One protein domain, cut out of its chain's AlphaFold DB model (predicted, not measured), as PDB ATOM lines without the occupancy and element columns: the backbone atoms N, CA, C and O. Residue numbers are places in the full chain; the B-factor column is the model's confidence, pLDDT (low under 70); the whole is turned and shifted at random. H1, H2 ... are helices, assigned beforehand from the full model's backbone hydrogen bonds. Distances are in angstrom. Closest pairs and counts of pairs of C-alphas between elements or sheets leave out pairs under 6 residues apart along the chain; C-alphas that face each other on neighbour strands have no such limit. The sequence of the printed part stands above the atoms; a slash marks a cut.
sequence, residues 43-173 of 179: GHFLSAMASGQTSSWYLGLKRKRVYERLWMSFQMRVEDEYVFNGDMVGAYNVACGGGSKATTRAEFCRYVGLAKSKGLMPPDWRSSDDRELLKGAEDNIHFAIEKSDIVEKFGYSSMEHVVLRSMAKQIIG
ATOM      1  N   GLY A  43      17.049  52.213 111.703       55.69
ATOM      2  CA  GLY A  43      17.596  52.256 110.349       55.69
ATOM      3  C   GLY A  43      17.676  53.677 109.798       55.69
ATOM      4  O   GLY A  43      18.710  54.063 109.258       55.69
ATOM      5  N   HIS A  44      16.639  54.490 110.002       61.53
ATOM      6  CA  HIS A  44      16.644  55.896 109.594       61.53
ATOM      7  C   HIS A  44      17.672  56.708 110.394       61.53
ATOM      8  O   HIS A  44      18.374  57.548 109.833       61.53
ATOM      9  N   PHE A  45      17.821  56.421 111.691       58.94
ATOM     10  CA  PHE A  45      18.839  57.052 112.531       58.94
ATOM     11  C   PHE A  45      20.265  56.598 112.184       58.94
ATOM     12  O   PHE A  45      21.151  57.445 112.070       58.94
ATOM     13  N   LEU A  46      20.508  55.298 111.964       57.94
ATOM     14  CA  LEU A  46      21.815  54.813 111.501       57.94
ATOM     15  C   LEU A  46      22.170  55.386 110.128       57.94
ATOM     16  O   LEU A  46      23.318  55.763 109.920       57.94
ATOM     17  N   SER A  47      21.202  55.489 109.217       59.41
ATOM     18  CA  SER A  47      21.403  56.096 107.901       59.41
ATOM     19  C   SER A  47      21.740  57.587 108.014       59.41
ATOM     20  O   SER A  47      22.717  58.021 107.412       59.41
ATOM     21  N   ALA A  48      21.016  58.338 108.851       60.91
ATOM     22  CA  ALA A  48      21.278  59.750 109.140       60.91
ATOM     23  C   ALA A  48      22.646  59.983 109.816       60.91
ATOM     24  O   ALA A  48      23.357  60.936 109.499       60.91
ATOM     25  N   MET A  49      23.057  59.087 110.722       59.09
ATOM     26  CA  MET A  49      24.400  59.104 111.312       59.09
ATOM     27  C   MET A  49      25.489  58.753 110.295       59.09
ATOM     28  O   MET A  49      26.532  59.401 110.284       59.09
ATOM     29  N   ALA A  50      25.259  57.754 109.441       55.97
ATOM     30  CA  ALA A  50      26.212  57.333 108.417       55.97
ATOM     31  C   ALA A  50      26.383  58.382 107.306       55.97
ATOM     32  O   ALA A  50      27.468  58.499 106.743       55.97
ATOM     33  N   SER A  51      25.342  59.167 107.013       55.53
ATOM     34  CA  SER A  51      25.376  60.255 106.030       55.53
ATOM     35  C   SER A  51      25.844  61.599 106.602       55.53
ATOM     36  O   SER A  51      25.921  62.579 105.863       55.53
ATOM     37  N   GLY A  52      26.133  61.678 107.908       51.66
ATOM     38  CA  GLY A  52      26.501  62.927 108.582       51.66
ATOM     39  C   GLY A  52      25.364  63.958 108.663       51.66
ATOM     40  O   GLY A  52      25.599  65.090 109.080       51.66
ATOM     41  N   GLN A  53      24.135  63.587 108.286       55.81
ATOM     42  CA  GLN A  53      22.954  64.446 108.351       55.81
ATOM     43  C   GLN A  53      22.237  64.244 109.681       55.81
ATOM     44  O   GLN A  53      21.344  63.417 109.840       55.81
ATOM     45  N   THR A  54      22.631  65.024 110.673       54.88
ATOM     46  CA  THR A  54      22.149  64.886 112.051       54.88
ATOM     47  C   THR A  54      21.036  65.862 112.411       54.88
ATOM     48  O   THR A  54      20.573  65.864 113.551       54.88
ATOM     49  N   SER A  55      20.484  66.582 111.428       57.34
ATOM     50  CA  SER A  55      19.235  67.357 111.523       57.34
ATOM     51  C   SER A  55      17.995  66.502 111.845       57.34
ATOM     52  O   SER A  55      16.870  66.965 111.723       57.34
ATOM     53  N   SER A  56      18.179  65.241 112.237       74.12
ATOM     54  CA  SER A  56      17.133  64.230 112.309       74.12
ATOM     55  C   SER A  56      16.886  63.686 113.718       74.12
ATOM     56  O   SER A  56      15.959  62.902 113.913       74.12
ATOM     57  N   TRP A  57      17.671  64.094 114.729       86.38
ATOM     58  CA  TRP A  57      17.560  63.551 116.095       86.38
ATOM     59  C   TRP A  57      16.208  63.841 116.766       86.38
ATOM     60  O   TRP A  57      15.858  63.191 117.748       86.38
ATOM     61  N   TYR A  58      15.434  64.788 116.240       88.75
ATOM     62  CA  TYR A  58      14.099  65.155 116.714       88.75
ATOM     63  C   TYR A  58      12.958  64.630 115.825       88.75
ATOM     64  O   TYR A  58      11.791  64.815 116.177       88.75
ATOM     65  N   LEU A  59      13.248  63.990 114.685       84.12
ATOM     66  CA  LEU A  59      12.208  63.564 113.745       84.12
ATOM     67  C   LEU A  59      11.276  62.523 114.365       84.12
ATOM     68  O   LEU A  59      11.698  61.624 115.090       84.12
ATOM     69  N   GLY A  60       9.979  62.670 114.094       80.44
ATOM     70  CA  GLY A  60       8.933  61.796 114.632       80.44
ATOM     71  C   GLY A  60       8.667  61.961 116.132       80.44
ATOM     72  O   GLY A  60       7.734  61.347 116.650       80.44
ATOM     73  N   LEU A  61       9.429  62.796 116.847       85.38
ATOM     74  CA  LEU A  61       9.203  63.032 118.266       85.38
ATOM     75  C   LEU A  61       8.145  64.102 118.518       85.38
ATOM     76  O   LEU A  61       8.086  65.146 117.870       85.38
ATOM     77  N   LYS A  62       7.376  63.899 119.587       91.88
ATOM     78  CA  LYS A  62       6.594  64.980 120.193       91.88
ATOM     79  C   LYS A  62       7.540  66.021 120.792       91.88
ATOM     80  O   LYS A  62       8.534  65.663 121.420       91.88
ATOM     81  N   ARG A  63       7.170  67.301 120.715       93.94
ATOM     82  CA  ARG A  63       7.960  68.439 121.223       93.94
ATOM     83  C   ARG A  63       8.483  68.249 122.659       93.94
ATOM     84  O   ARG A  63       9.663  68.444 122.903       93.94
ATOM     85  N   LYS A  64       7.655  67.753 123.590       94.50
ATOM     86  CA  LYS A  64       8.094  67.439 124.968       94.50
ATOM     87  C   LYS A  64       9.242  66.423 125.027       94.50
ATOM     88  O   LYS A  64      10.139  66.555 125.849       94.50
ATOM     89  N   ARG A  65       9.224  65.422 124.143       94.44
ATOM     90  CA  ARG A  65      10.267  64.394 124.052       94.44
ATOM     91  C   ARG A  65      11.553  64.940 123.428       94.44
ATOM     92  O   ARG A  65      12.629  64.485 123.791       94.44
ATOM     93  N   VAL A  66      11.449  65.930 122.537       95.50
ATOM     94  CA  VAL A  66      12.610  66.670 122.009       95.50
ATOM     95  C   VAL A  66      13.339  67.381 123.147       95.50
ATOM     96  O   VAL A  66      14.558  67.271 123.242       95.50
ATOM     97  N   TYR A  67      12.600  68.046 124.040       97.25
ATOM     98  CA  TYR A  67      13.199  68.692 125.209       97.25
ATOM     99  C   TYR A  67      13.900  67.675 126.097       97.25
ATOM    100  O   TYR A  67      15.067  67.851 126.439       97.25
ATOM    101  N   GLU A  68      13.204  66.571 126.372       96.62
ATOM    102  CA  GLU A  68      13.731  65.510 127.210       96.62
ATOM    103  C   GLU A  68      15.022  64.917 126.666       96.62
ATOM    104  O   GLU A  68      16.009  64.791 127.382       96.62
ATOM    105  N   ARG A  69      15.052  64.612 125.372       96.25
ATOM    106  CA  ARG A  69      16.253  64.106 124.714       96.25
ATOM    107  C   ARG A  69      17.420  65.098 124.807       96.25
ATOM    108  O   ARG A  69      18.554  64.665 124.979       96.25
ATOM    109  N   LEU A  70      17.160  66.406 124.742       96.56
ATOM    110  CA  LEU A  70      18.207  67.425 124.815       96.56
ATOM    111  C   LEU A  70      18.861  67.503 126.203       96.56
ATOM    112  O   LEU A  70      20.088  67.470 126.285       96.56
ATOM    113  N   TRP A  71      18.083  67.549 127.293       97.62
ATOM    114  CA  TRP A  71      18.684  67.561 128.636       97.62
ATOM    115  C   TRP A  71      19.286  66.207 129.015       97.62
ATOM    116  O   TRP A  71      20.345  66.175 129.629       97.62
ATOM    117  N   MET A  72      18.701  65.088 128.577       97.50
ATOM    118  CA  MET A  72      19.297  63.766 128.801       97.50
ATOM    119  C   MET A  72      20.638  63.614 128.072       97.50
ATOM    120  O   MET A  72      21.544  62.956 128.574       97.50
ATOM    121  N   SER A  73      20.797  64.252 126.908       97.19
ATOM    122  CA  SER A  73      22.074  64.277 126.189       97.19
ATOM    123  C   SER A  73      23.134  65.062 126.961       97.19
ATOM    124  O   SER A  73      24.280  64.623 127.029       97.19
ATOM    125  N   PHE A  74      22.748  66.161 127.617       98.06
ATOM    126  CA  PHE A  74      23.618  66.886 128.544       98.06
ATOM    127  C   PHE A  74      24.005  66.031 129.762       98.06
ATOM    128  O   PHE A  74      25.188  65.910 130.059       98.06
ATOM    129  N   GLN A  75      23.045  65.383 130.425       97.81
ATOM    130  CA  GLN A  75      23.310  64.544 131.604       97.81
ATOM    131  C   GLN A  75      24.236  63.363 131.294       97.81
ATOM    132  O   GLN A  75      25.154  63.077 132.056       97.81
ATOM    133  N   MET A  76      24.024  62.697 130.157       95.75
ATOM    134  CA  MET A  76      24.906  61.617 129.712       95.75
ATOM    135  C   MET A  76      26.291  62.146 129.337       95.75
ATOM    136  O   MET A  76      27.283  61.446 129.502       95.75
ATOM    137  N   ARG A  77      26.383  63.388 128.850       96.81
ATOM    138  CA  ARG A  77      27.680  64.003 128.586       96.81
ATOM    139  C   ARG A  77      28.439  64.314 129.873       96.81
ATOM    140  O   ARG A  77      29.640  64.106 129.880       96.81
ATOM    141  N   VAL A  78      27.760  64.753 130.937       96.94
ATOM    142  CA  VAL A  78      28.374  64.916 132.271       96.94
ATOM    143  C   VAL A  78      29.016  63.605 132.734       96.94
ATOM    144  O   VAL A  78      30.162  63.615 133.170       96.94
ATOM    145  N   GLU A  79      28.301  62.485 132.585       96.19
ATOM    146  CA  GLU A  79      28.824  61.145 132.884       96.19
ATOM    147  C   GLU A  79      30.045  60.800 132.028       96.19
ATOM    148  O   GLU A  79      31.086  60.400 132.542       96.19
ATOM    149  N   ASP A  80      29.936  60.980 130.711       94.88
ATOM    150  CA  ASP A  80      31.004  60.626 129.782       94.88
ATOM    151  C   ASP A  80      32.285  61.460 130.029       94.88
ATOM    152  O   ASP A  80      33.382  60.913 129.924       94.88
ATOM    153  N   GLU A  81      32.187  62.750 130.379       95.12
ATOM    154  CA  GLU A  81      33.370  63.567 130.718       95.12
ATOM    155  C   GLU A  81      34.094  63.041 131.964       95.12
ATOM    156  O   GLU A  81      35.324  62.945 131.982       95.12
ATOM    157  N   TYR A  82      33.340  62.619 132.980       94.31
ATOM    158  CA  TYR A  82      33.918  62.006 134.170       94.31
ATOM    159  C   TYR A  82      34.546  60.642 133.854       94.31
ATOM    160  O   TYR A  82      35.715  60.407 134.157       94.31
ATOM    161  N   VAL A  83      33.806  59.747 133.196       93.00
ATOM    162  CA  VAL A  83      34.250  58.369 132.929       93.00
ATOM    163  C   VAL A  83      35.437  58.310 131.966       93.00
ATOM    164  O   VAL A  83      36.334  57.489 132.160       93.00
ATOM    165  N   PHE A  84      35.447  59.136 130.916       90.25
ATOM    166  CA  PHE A  84      36.470  59.061 129.870       90.25
ATOM    167  C   PHE A  84      37.620  60.054 130.046       90.25
ATOM    168  O   PHE A  84      38.700  59.775 129.527       90.25
ATOM    169  N   ASN A  85      37.418  61.176 130.747       90.69
ATOM    170  CA  ASN A  85      38.451  62.205 130.917       90.69
ATOM    171  C   ASN A  85      38.782  62.528 132.385       90.69
ATOM    172  O   ASN A  85      39.792  63.174 132.651       90.69
ATOM    173  N   GLY A  86      37.978  62.061 133.346       91.62
ATOM    174  CA  GLY A  86      38.137  62.390 134.765       91.62
ATOM    175  C   GLY A  86      37.655  63.797 135.134       91.62
ATOM    176  O   GLY A  86      37.933  64.263 136.240       91.62
ATOM    177  N   ASP A  87      36.942  64.479 134.234       92.69
ATOM    178  CA  ASP A  87      36.517  65.862 134.439       92.69
ATOM    179  C   ASP A  87      35.285  65.941 135.351       92.69
ATOM    180  O   ASP A  87      34.224  65.377 135.079       92.69
ATOM    181  N   MET A  88      35.405  66.713 136.432       93.44
ATOM    182  CA  MET A  88      34.320  66.951 137.385       93.44
ATOM    183  C   MET A  88      33.478  68.143 136.929       93.44
ATOM    184  O   MET A  88      33.704  69.274 137.353       93.44
ATOM    185  N   VAL A  89      32.507  67.889 136.053       94.69
ATOM    186  CA  VAL A  89      31.627  68.906 135.446       94.69
ATOM    187  C   VAL A  89      30.168  68.731 135.868       94.69
ATOM    188  O   VAL A  89      29.807  67.702 136.441       94.69
ATOM    189  N   GLY A  90      29.301  69.717 135.611       94.81
ATOM    190  CA  GLY A  90      27.862  69.556 135.829       94.81
ATOM    191  C   GLY A  90      27.514  69.121 137.251       94.81
ATOM    192  O   GLY A  90      27.924  69.746 138.230       94.81
ATOM    193  N   ALA A  91      26.758  68.028 137.360       94.94
ATOM    194  CA  ALA A  91      26.365  67.440 138.638       94.94
ATOM    195  C   ALA A  91      27.569  66.991 139.491       94.94
ATOM    196  O   ALA A  91      27.537  67.147 140.712       94.94
ATOM    197  N   TYR A  92      28.644  66.497 138.869       95.25
ATOM    198  CA  TYR A  92      29.842  66.054 139.586       95.25
ATOM    199  C   TYR A  92      30.632  67.215 140.180       95.25
ATOM    200  O   TYR A  92      31.070  67.116 141.326       95.25
ATOM    201  N   ASN A  93      30.733  68.341 139.465       95.38
ATOM    202  CA  ASN A  93      31.344  69.563 139.999       95.38
ATOM    203  C   ASN A  93      30.626  70.046 141.272       95.38
ATOM    204  O   ASN A  93      31.239  70.429 142.266       95.38
ATOM    205  N   VAL A  94      29.290  69.999 141.265       95.50
ATOM    206  CA  VAL A  94      28.489  70.355 142.445       95.50
ATOM    207  C   VAL A  94      28.726  69.359 143.581       95.50
ATOM    208  O   VAL A  94      28.911  69.772 144.723       95.50
ATOM    209  N   ALA A  95      28.753  68.058 143.279       93.62
ATOM    210  CA  ALA A  95      28.937  67.006 144.276       93.62
ATOM    211  C   ALA A  95      30.297  67.079 144.995       93.62
ATOM    212  O   ALA A  95      30.367  66.768 146.182       93.62
ATOM    213  N   CYS A  96      31.360  67.527 144.317       93.62
ATOM    214  CA  CYS A  96      32.675  67.740 144.931       93.62
ATOM    215  C   CYS A  96      32.869  69.142 145.543       93.62
ATOM    216  O   CYS A  96      33.961  69.460 146.008       93.62
ATOM    217  N   GLY A  97      31.823  69.977 145.570       93.19
ATOM    218  CA  GLY A  97      31.852  71.315 146.169       93.19
ATOM    219  C   GLY A  97      32.451  72.415 145.285       93.19
ATOM    220  O   GLY A  97      32.612  73.539 145.756       93.19
ATOM    221  N   GLY A  98      32.760  72.131 144.017       91.19
ATOM    222  CA  GLY A  98      33.312  73.102 143.064       91.19
ATOM    223  C   GLY A  98      32.264  73.944 142.322       91.19
ATOM    224  O   GLY A  98      32.620  74.848 141.565       91.19
ATOM    225  N   GLY A  99      30.967  73.694 142.539       92.19
ATOM    226  CA  GLY A  99      29.880  74.399 141.857       92.19
ATOM    227  C   GLY A  99      28.570  74.472 142.642       92.19
ATOM    228  O   GLY A  99      28.471  74.083 143.803       92.19
ATOM    229  N   SER A 100      27.525  74.974 141.982       96.00
ATOM    230  CA  SER A 100      26.154  74.999 142.499       96.00
ATOM    231  C   SER A 100      25.150  74.592 141.420       96.00
ATOM    232  O   SER A 100      25.466  74.542 140.235       96.00
ATOM    233  N   LYS A 101      23.884  74.388 141.795       95.38
ATOM    234  CA  LYS A 101      22.815  74.188 140.800       95.38
ATOM    235  C   LYS A 101      22.767  75.311 139.753       95.38
ATOM    236  O   LYS A 101      22.523  75.044 138.579       95.38
ATOM    237  N   ALA A 102      23.079  76.548 140.146       96.06
ATOM    238  CA  ALA A 102      23.135  77.680 139.226       96.06
ATOM    239  C   ALA A 102      24.278  77.560 138.201       96.06
ATOM    240  O   ALA A 102      24.092  77.942 137.045       96.06
ATOM    241  N   THR A 103      25.434  77.000 138.581       95.50
ATOM    242  CA  THR A 103      26.531  76.765 137.626       95.50
ATOM    243  C   THR A 103      26.158  75.665 136.638       95.50
ATOM    244  O   THR A 103      26.327  75.871 135.438       95.50
ATOM    245  N   THR A 104      25.535  74.574 137.100       96.88
ATOM    246  CA  THR A 104      25.009  73.515 136.216       96.88
ATOM    247  C   THR A 104      23.966  74.053 135.238       96.88
ATOM    248  O   THR A 104      23.991  73.738 134.049       96.88
ATOM    249  N   ARG A 105      23.066  74.926 135.706       97.12
ATOM    250  CA  ARG A 105      22.097  75.610 134.840       97.12
ATOM    251  C   ARG A 105      22.797  76.463 133.779       97.12
ATOM    252  O   ARG A 105      22.382  76.454 132.622       97.12
ATOM    253  N   ALA A 106      23.851  77.189 134.148       97.31
ATOM    254  CA  ALA A 106      24.615  78.004 133.208       97.31
ATOM    255  C   ALA A 106      25.334  77.150 132.145       97.31
ATOM    256  O   ALA A 106      25.289  77.503 130.967       97.31
ATOM    257  N   GLU A 107      25.937  76.023 132.533       97.69
ATOM    258  CA  GLU A 107      26.532  75.038 131.613       97.69
ATOM    259  C   GLU A 107      25.487  74.488 130.638       97.69
ATOM    260  O   GLU A 107      25.700  74.494 129.425       97.69
ATOM    261  N   PHE A 108      24.311  74.102 131.138       98.31
ATOM    262  CA  PHE A 108      23.224  73.633 130.282       98.31
ATOM    263  C   PHE A 108      22.750  74.714 129.297       98.31
ATOM    264  O   PHE A 108      22.551  74.439 128.113       98.31
ATOM    265  N   CYS A 109      22.630  75.971 129.731       98.00
ATOM    266  CA  CYS A 109      22.319  77.080 128.826       98.00
ATOM    267  C   CYS A 109      23.380  77.251 127.724       98.00
ATOM    268  O   CYS A 109      23.016  77.484 126.567       98.00
ATOM    269  N   ARG A 110      24.675  77.108 128.047       98.31
ATOM    270  CA  ARG A 110      25.765  77.157 127.052       98.31
ATOM    271  C   ARG A 110      25.687  75.985 126.076       98.31
ATOM    272  O   ARG A 110      25.773  76.204 124.870       98.31
ATOM    273  N   TYR A 111      25.408  74.781 126.571       98.12
ATOM    274  CA  TYR A 111      25.162  73.591 125.755       98.12
ATOM    275  C   TYR A 111      24.040  73.811 124.725       98.12
ATOM    276  O   TYR A 111      24.225  73.591 123.528       98.12
ATOM    277  N   VAL A 112      22.886  74.323 125.164       97.62
ATOM    278  CA  VAL A 112      21.759  74.649 124.270       97.62
ATOM    279  C   VAL A 112      22.128  75.770 123.291       97.62
ATOM    280  O   VAL A 112      21.755  75.719 122.117       97.62
ATOM    281  N   GLY A 113      22.882  76.775 123.746       97.38
ATOM    282  CA  GLY A 113      23.398  77.852 122.899       97.38
ATOM    283  C   GLY A 113      24.285  77.340 121.761       97.38
ATOM    284  O   GLY A 113      24.109  77.759 120.617       97.38
ATOM    285  N   LEU A 114      25.170  76.380 122.043       96.88
ATOM    286  CA  LEU A 114      26.000  75.719 121.031       96.88
ATOM    287  C   LEU A 114      25.174  74.888 120.048       96.88
ATOM    288  O   LEU A 114      25.437  74.907 118.847       96.88
ATOM    289  N   ALA A 115      24.146  74.182 120.526       95.44
ATOM    290  CA  ALA A 115      23.247  73.435 119.647       95.44
ATOM    291  C   ALA A 115      22.544  74.363 118.639       95.44
ATOM    292  O   ALA A 115      22.448  74.049 117.450       95.44
ATOM    293  N   LYS A 116      22.110  75.542 119.103       95.19
ATOM    294  CA  LYS A 116      21.520  76.588 118.258       95.19
ATOM    295  C   LYS A 116      22.514  77.174 117.266       95.19
ATOM    296  O   LYS A 116      22.185  77.260 116.087       95.19
ATOM    297  N   SER A 117      23.711  77.559 117.713       95.06
ATOM    298  CA  SER A 117      24.713  78.184 116.834       95.06
ATOM    299  C   SER A 117      25.189  77.244 115.724       95.06
ATOM    300  O   SER A 117      25.529  77.702 114.638       95.06
ATOM    301  N   LYS A 118      25.144  75.930 115.970       92.69
ATOM    302  CA  LYS A 118      25.452  74.879 114.992       92.69
ATOM    303  C   LYS A 118      24.263  74.468 114.113       92.69
ATOM    304  O   LYS A 118      24.408  73.561 113.301       92.69
ATOM    305  N   GLY A 119      23.089  75.086 114.271       91.81
ATOM    306  CA  GLY A 119      21.901  74.760 113.475       91.81
ATOM    307  C   GLY A 119      21.329  73.362 113.741       91.81
ATOM    308  O   GLY A 119      20.680  72.790 112.873       91.81
ATOM    309  N   LEU A 120      21.568  72.794 114.929       91.75
ATOM    310  CA  LEU A 120      21.143  71.430 115.282       91.75
ATOM    311  C   LEU A 120      19.710  71.361 115.829       91.75
ATOM    312  O   LEU A 120      19.213  70.274 116.121       91.75
ATOM    313  N   MET A 121      19.045  72.501 116.002       93.50
ATOM    314  CA  MET A 121      17.687  72.567 116.544       93.50
ATOM    315  C   MET A 121      16.630  72.245 115.473       93.50
ATOM    316  O   MET A 121      16.897  72.403 114.280       93.50
ATOM    317  N   PRO A 122      15.411  71.836 115.874       93.12
ATOM    318  CA  PRO A 122      14.265  71.796 114.970       93.12
ATOM    319  C   PRO A 122      14.082  73.115 114.196       93.12
ATOM    320  O   PRO A 122      14.212  74.183 114.799       93.12
ATOM    321  N   PRO A 123      13.740  73.084 112.892       91.38
ATOM    322  CA  PRO A 123      13.608  74.294 112.073       91.38
ATOM    323  C   PRO A 123      12.455  75.199 112.526       91.38
ATOM    324  O   PRO A 123      12.445  76.393 112.250       91.38
ATOM    325  N   ASP A 124      11.481  74.635 113.236       92.94
ATOM    326  CA  ASP A 124      10.335  75.326 113.816       92.94
ATOM    327  C   ASP A 124      10.533  75.656 115.311       92.94
ATOM    328  O   ASP A 124       9.550  75.882 116.019       92.94
ATOM    329  N   TRP A 125      11.777  75.659 115.814       95.69
ATOM    330  CA  TRP A 125      12.099  76.021 117.201       95.69
ATOM    331  C   TRP A 125      11.772  77.486 117.504       95.69
ATOM    332  O   TRP A 125      12.144  78.396 116.761       95.69
ATOM    333  N   ARG A 126      11.089  77.726 118.625       96.00
ATOM    334  CA  ARG A 126      10.622  79.057 119.056       96.00
ATOM    335  C   ARG A 126      11.172  79.424 120.429       96.00
ATOM    336  O   ARG A 126      11.548  78.570 121.218       96.00
ATOM    337  N   SER A 127      11.106  80.706 120.783       94.88
ATOM    338  CA  SER A 127      11.477  81.182 122.127       94.88
ATOM    339  C   SER A 127      10.601  80.610 123.252       94.88
ATOM    340  O   SER A 127      11.017  80.573 124.409       94.88
ATOM    341  N   SER A 128       9.383  80.151 122.940       96.88
ATOM    342  CA  SER A 128       8.560  79.376 123.875       96.88
ATOM    343  C   SER A 128       9.187  78.032 124.229       96.88
ATOM    344  O   SER A 128       9.053  77.585 125.365       96.88
ATOM    345  N   ASP A 129       9.889  77.418 123.280       97.62
ATOM    346  CA  ASP A 129      10.507  76.112 123.465       97.62
ATOM    347  C   ASP A 129      11.686  76.205 124.425       97.62
ATOM    348  O   ASP A 129      11.858  75.322 125.253       97.62
ATOM    349  N   ASP A 130      12.424  77.318 124.407       97.06
ATOM    350  CA  ASP A 130      13.496  77.577 125.373       97.06
ATOM    351  C   ASP A 130      12.985  77.614 126.812       97.06
ATOM    352  O   ASP A 130      13.607  77.054 127.714       97.06
ATOM    353  N   ARG A 131      11.832  78.255 127.036       96.38
ATOM    354  CA  ARG A 131      11.234  78.340 128.373       96.38
ATOM    355  C   ARG A 131      10.757  76.977 128.859       96.38
ATOM    356  O   ARG A 131      11.031  76.616 129.998       96.38
ATOM    357  N   GLU A 132      10.069  76.226 128.003       97.19
ATOM    358  CA  GLU A 132       9.573  74.888 128.343       97.19
ATOM    359  C   GLU A 132      10.715  73.880 128.527       97.19
ATOM    360  O   GLU A 132      10.680  73.069 129.452       97.19
ATOM    361  N   LEU A 133      11.755  73.972 127.695       97.56
ATOM    362  CA  LEU A 133      12.981  73.197 127.832       97.56
ATOM    363  C   LEU A 133      13.645  73.465 129.181       97.56
ATOM    364  O   LEU A 133      13.901  72.519 129.915       97.56
ATOM    365  N   LEU A 134      13.903  74.734 129.516       96.62
ATOM    366  CA  LEU A 134      14.553  75.097 130.779       96.62
ATOM    367  C   LEU A 134      13.713  74.696 131.988       96.62
ATOM    368  O   LEU A 134      14.263  74.243 132.985       96.62
ATOM    369  N   LYS A 135      12.386  74.822 131.894       95.56
ATOM    370  CA  LYS A 135      11.472  74.381 132.948       95.56
ATOM    371  C   LYS A 135      11.586  72.878 133.206       95.56
ATOM    372  O   LYS A 135      11.661  72.481 134.358       95.56
ATOM    373  N   GLY A 136      11.598  72.053 132.157       93.81
ATOM    374  CA  GLY A 136      11.768  70.603 132.305       93.81
ATOM    375  C   GLY A 136      13.187  70.204 132.720       93.81
ATOM    376  O   GLY A 136      13.368  69.267 133.492       93.81
ATOM    377  N   ALA A 137      14.189  70.931 132.231       96.44
ATOM    378  CA  ALA A 137      15.589  70.662 132.513       96.44
ATOM    379  C   ALA A 137      15.968  70.962 133.968       96.44
ATOM    380  O   ALA A 137      16.738  70.192 134.526       96.44
ATOM    381  N   GLU A 138      15.426  72.015 134.589       93.75
ATOM    382  CA  GLU A 138      15.811  72.436 135.950       93.75
ATOM    383  C   GLU A 138      15.679  71.310 136.983       93.75
ATOM    384  O   GLU A 138      16.550  71.130 137.825       93.75
ATOM    385  N   ASP A 139      14.638  70.486 136.878       90.81
ATOM    386  CA  ASP A 139      14.442  69.374 137.810       90.81
ATOM    387  C   ASP A 139      15.364  68.175 137.521       90.81
ATOM    388  O   ASP A 139      15.493  67.285 138.359       90.81
ATOM    389  N   ASN A 140      16.003  68.130 136.345       94.50
ATOM    390  CA  ASN A 140      16.688  66.945 135.825       94.50
ATOM    391  C   ASN A 140      18.206  67.116 135.648       94.50
ATOM    392  O   ASN A 140      18.961  66.192 135.916       94.50
ATOM    393  N   ILE A 141      18.708  68.283 135.241       96.69
ATOM    394  CA  ILE A 141      20.128  68.460 134.866       96.69
ATOM    395  C   ILE A 141      21.121  68.344 136.034       96.69
ATOM    396  O   ILE A 141      22.329  68.371 135.816       96.69
ATOM    397  N   HIS A 142      20.634  68.228 137.270       96.00
ATOM    398  CA  HIS A 142      21.448  68.180 138.487       96.00
ATOM    399  C   HIS A 142      21.908  66.774 138.890       96.00
ATOM    400  O   HIS A 142      22.459  66.605 139.976       96.00
ATOM    401  N   PHE A 143      21.696  65.778 138.036       93.94
ATOM    402  CA  PHE A 143      22.243  64.434 138.187       93.94
ATOM    403  C   PHE A 143      22.774  63.929 136.844       93.94
ATOM    404  O   PHE A 143      22.197  64.215 135.790       93.94
ATOM    405  N   ALA A 144      23.885  63.196 136.896       92.62
ATOM    406  CA  ALA A 144      24.389  62.431 135.764       92.62
ATOM    407  C   ALA A 144      23.490  61.207 135.527       92.62
ATOM    408  O   ALA A 144      22.771  60.776 136.431       92.62
ATOM    409  N   ILE A 145      23.497  60.690 134.298       95.25
ATOM    410  CA  ILE A 145      22.776  59.463 133.949       95.25
ATOM    411  C   ILE A 145      23.710  58.517 133.213       95.25
ATOM    412  O   ILE A 145      24.410  58.909 132.273       95.25
ATOM    413  N   GLU A 146      23.666  57.257 133.607       93.44
ATOM    414  CA  GLU A 146      24.467  56.206 133.015       93.44
ATOM    415  C   GLU A 146      23.777  55.605 131.782       93.44
ATOM    416  O   GLU A 146      22.584  55.772 131.506       93.44
ATOM    417  N   LYS A 147      24.535  54.815 131.014       91.50
ATOM    418  CA  LYS A 147      23.972  54.024 129.909       91.50
ATOM    419  C   LYS A 147      22.875  53.068 130.400       91.50
ATOM    420  O   LYS A 147      21.906  52.849 129.673       91.50
ATOM    421  N   SER A 148      23.058  52.471 131.575       91.50
ATOM    422  CA  SER A 148      22.114  51.553 132.228       91.50
ATOM    423  C   SER A 148      20.745  52.211 132.413       91.50
ATOM    424  O   SER A 148      19.762  51.646 131.935       91.50
ATOM    425  N   ASP A 149      20.693  53.435 132.945       93.31
ATOM    426  CA  ASP A 149      19.455  54.205 133.155       93.31
ATOM    427  C   ASP A 149      18.676  54.418 131.848       93.31
ATOM    428  O   ASP A 149      17.452  54.265 131.773       93.31
ATOM    429  N   ILE A 150      19.391  54.735 130.764       91.12
ATOM    430  CA  ILE A 150      18.779  54.908 129.440       91.12
ATOM    431  C   ILE A 150      18.259  53.585 128.892       91.12
ATOM    432  O   ILE A 150      17.174  53.526 128.309       91.12
ATOM    433  N   VAL A 151      19.036  52.516 129.044       85.81
ATOM    434  CA  VAL A 151      18.646  51.185 128.578       85.81
ATOM    435  C   VAL A 151      17.446  50.665 129.364       85.81
ATOM    436  O   VAL A 151      16.569  50.053 128.757       85.81
ATOM    437  N   GLU A 152      17.358  50.943 130.660       88.56
ATOM    438  CA  GLU A 152      16.194  50.616 131.482       88.56
ATOM    439  C   GLU A 152      14.955  51.387 131.014       88.56
ATOM    440  O   GLU A 152      13.902  50.791 130.773       88.56
ATOM    441  N   LYS A 153      15.091  52.699 130.791       89.44
ATOM    442  CA  LYS A 153      13.973  53.567 130.406       89.44
ATOM    443  C   LYS A 153      13.452  53.319 128.988       89.44
ATOM    444  O   LYS A 153      12.240  53.302 128.774       89.44
ATOM    445  N   PHE A 154      14.337  53.158 128.004       84.62
ATOM    446  CA  PHE A 154      13.955  53.095 126.583       84.62
ATOM    447  C   PHE A 154      14.144  51.712 125.947       84.62
ATOM    448  O   PHE A 154      13.660  51.465 124.839       84.62
ATOM    449  N   GLY A 155      14.831  50.795 126.629       82.50
ATOM    450  CA  GLY A 155      15.251  49.508 126.085       82.50
ATOM    451  C   GLY A 155      16.515  49.625 125.231       82.50
ATOM    452  O   GLY A 155      16.701  50.589 124.486       82.50
ATOM    453  N   TYR A 156      17.376  48.607 125.279       79.12
ATOM    454  CA  TYR A 156      18.647  48.595 124.542       79.12
ATOM    455  C   TYR A 156      18.467  48.802 123.030       79.12
ATOM    456  O   TYR A 156      19.189  49.581 122.411       79.12
ATOM    457  N   SER A 157      17.447  48.161 122.450       78.56
ATOM    458  CA  SER A 157      17.152  48.216 121.014       78.56
ATOM    459  C   SER A 157      16.681  49.586 120.522       78.56
ATOM    460  O   SER A 157      16.622  49.796 119.316       78.56
ATOM    461  N   SER A 158      16.326  50.509 121.424       79.31
ATOM    462  CA  SER A 158      15.969  51.883 121.043       79.31
ATOM    463  C   SER A 158      17.163  52.681 120.526       79.31
ATOM    464  O   SER A 158      16.968  53.716 119.897       79.31
ATOM    465  N   MET A 159      18.389  52.233 120.826       81.06
ATOM    466  CA  MET A 159      19.632  52.943 120.516       81.06
ATOM    467  C   MET A 159      19.694  54.367 121.093       81.06
ATOM    468  O   MET A 159      20.568  55.144 120.717       81.06
ATOM    469  N   GLU A 160      18.826  54.707 122.053       86.94
ATOM    470  CA  GLU A 160      18.710  56.063 122.594       86.94
ATOM    471  C   GLU A 160      20.038  56.559 123.179       86.94
ATOM    472  O   GLU A 160      20.467  57.666 122.894       86.94
ATOM    473  N   HIS A 161      20.754  55.707 123.913       88.44
ATOM    474  CA  HIS A 161      22.072  56.029 124.463       88.44
ATOM    475  C   HIS A 161      23.096  56.416 123.379       88.44
ATOM    476  O   HIS A 161      23.949  57.268 123.604       88.44
ATOM    477  N   VAL A 162      23.002  55.837 122.177       86.06
ATOM    478  CA  VAL A 162      23.863  56.205 121.041       86.06
ATOM    479  C   VAL A 162      23.452  57.562 120.470       86.06
ATOM    480  O   VAL A 162      24.318  58.384 120.169       86.06
ATOM    481  N   VAL A 163      22.143  57.825 120.367       89.00
ATOM    482  CA  VAL A 163      21.597  59.126 119.941       89.00
ATOM    483  C   VAL A 163      22.082  60.237 120.867       89.00
ATOM    484  O   VAL A 163      22.623  61.234 120.390       89.00
ATOM    485  N   LEU A 164      21.947  60.043 122.182       93.25
ATOM    486  CA  LEU A 164      22.326  61.022 123.198       93.25
ATOM    487  C   LEU A 164      23.824  61.350 123.148       93.25
ATOM    488  O   LEU A 164      24.183  62.528 123.144       93.25
ATOM    489  N   ARG A 165      24.697  60.343 123.025       92.62
ATOM    490  CA  ARG A 165      26.150  60.561 122.889       92.62
ATOM    491  C   ARG A 165      26.526  61.253 121.588       92.62
ATOM    492  O   ARG A 165      27.355  62.162 121.586       92.62
ATOM    493  N   SER A 166      25.908  60.844 120.482       89.56
ATOM    494  CA  SER A 166      26.150  61.459 119.177       89.56
ATOM    495  C   SER A 166      25.733  62.931 119.167       89.56
ATOM    496  O   SER A 166      26.512  63.777 118.728       89.56
ATOM    497  N   MET A 167      24.558  63.257 119.722       91.88
ATOM    498  CA  MET A 167      24.110  64.641 119.914       91.88
ATOM    499  C   MET A 167      25.122  65.454 120.720       91.88
ATOM    500  O   MET A 167      25.572  66.499 120.253       91.88
ATOM    501  N   ALA A 168      25.536  64.965 121.892       94.38
ATOM    502  CA  ALA A 168      26.478  65.680 122.745       94.38
ATOM    503  C   ALA A 168      27.826  65.924 122.059       94.38
ATOM    504  O   ALA A 168      28.365  67.029 122.137       94.38
ATOM    505  N   LYS A 169      28.341  64.929 121.326       92.81
ATOM    506  CA  LYS A 169      29.573  65.069 120.541       92.81
ATOM    507  C   LYS A 169      29.464  66.154 119.468       92.81
ATOM    508  O   LYS A 169      30.432  66.859 119.220       92.81
ATOM    509  N   GLN A 170      28.312  66.299 118.826       90.19
ATOM    510  CA  GLN A 170      28.118  67.338 117.813       90.19
ATOM    511  C   GLN A 170      27.949  68.725 118.436       90.19
ATOM    512  O   GLN A 170      28.480  69.705 117.911       90.19
ATOM    513  N   ILE A 171      27.237  68.807 119.563       94.44
ATOM    514  CA  ILE A 171      26.964  70.063 120.265       94.44
ATOM    515  C   ILE A 171      28.235  70.617 120.906       94.44
ATOM    516  O   ILE A 171      28.585  71.764 120.642       94.44
ATOM    517  N   ILE A 172      28.957  69.811 121.683       94.19
ATOM    518  CA  ILE A 172      30.145  70.262 122.423       94.19
ATOM    519  C   ILE A 172      31.421  69.967 121.634       94.19
ATOM    520  O   ILE A 172      32.201  70.872 121.360       94.19
ATOM    521  N   GLY A 173      31.605  68.722 121.194       91.12
ATOM    522  CA  GLY A 173      32.833  68.271 120.536       91.12
ATOM    523  C   GLY A 173      33.358  66.948 121.110       91.12
ATOM    524  O   GLY A 173      32.586  66.190 121.715       91.12
TER     525      GLY A 173
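AT A GLANCE: This is residues 43 to 173 of the 179 residues of the protein "Hypothetical protein" of Chlamydomonas euryale (UniProt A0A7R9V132). One long helix, H2, runs through the middle of a helical body, and H7 crosses it near the middle of its length. H4 and H5 lie to one side of H2 and H6 to the other; H3 folds back on the beginning of H4 as a short hairpin at one end of the longest axis, while H1 lies at the other end, out beyond H7. The printed part has 131 residues with seven named helices, H1 to H7 in chain order, and no named strand; its class is all helix. It is compact, with a radius of gyration of the C-alphas of 14.3 A, and spans 42 by 33 by 25 A.

IN THESE COORDINATES: H1 is residues 43 to 50, 10.2 A long, beginning at C-alpha 43 at (17.596, 52.256, 110.349). H2, residues 63 to 85, runs 32.6 A from C-alpha 63 at (7.960, 68.439, 121.223). H3 is residues 90 to 95, 8.9 A. H4, residues 101 to 117, measures 24.4 A. H5 is residues 127 to 138, 16.9 A, and H6 residues 147 to 154, 10.6 A. H7, residues 160 to 171, measures 16.4 A and ends at C-alpha 171 at (26.964, 70.063, 120.265).

HOW THE PARTS SIT: H2 is the hub and touches H3, H4, H5 and H7. With residues 69 to 77 it touches H7 about perpendicular, at 78 degrees; the closest C-alphas, of Ser 73 and Leu 164, are 4.4 A apart. With residues 67 to 71 it touches H5 at a steep tilt of 51 degrees, closest at the C-alphas of Tyr 67 and Leu 133, 5.2 A. H2 and H4 only just touch, with 3 pairs of C-alphas within 8 A; the closest are those of Phe 74 and Phe 108, 7.0 A. H3 and H4 form a helical hairpin, at a shallow tilt of 12 degrees, opposite ways, with the C-alphas of Gly 90 and Thr 104 closest at 4.9 A. H6 touches H7 at a steep tilt of 63 degrees, closest at the C-alphas of Ile 150 and His 161, 6.1 A. H1 touches no helix but is near H7, with 6 pairs of C-alphas within 10 A. Every O i to N i+4 pair is within hydrogen-bond range in H1, H2, H3, H4, H6 and H7; in H5 it is 7 of 8.

THE WHOLE: The two C-alphas farthest apart, of Gly 43 and Gly 97, are 43.0 A apart. The printed part has no cut. The link from H1 to H2, residues 51 to 62, is long; those from H2 to H3, H3 to H4 and H6 to H7 are tight. The mean pLDDT of the printed part is 89.5, and residues 43 to 55 are under 70.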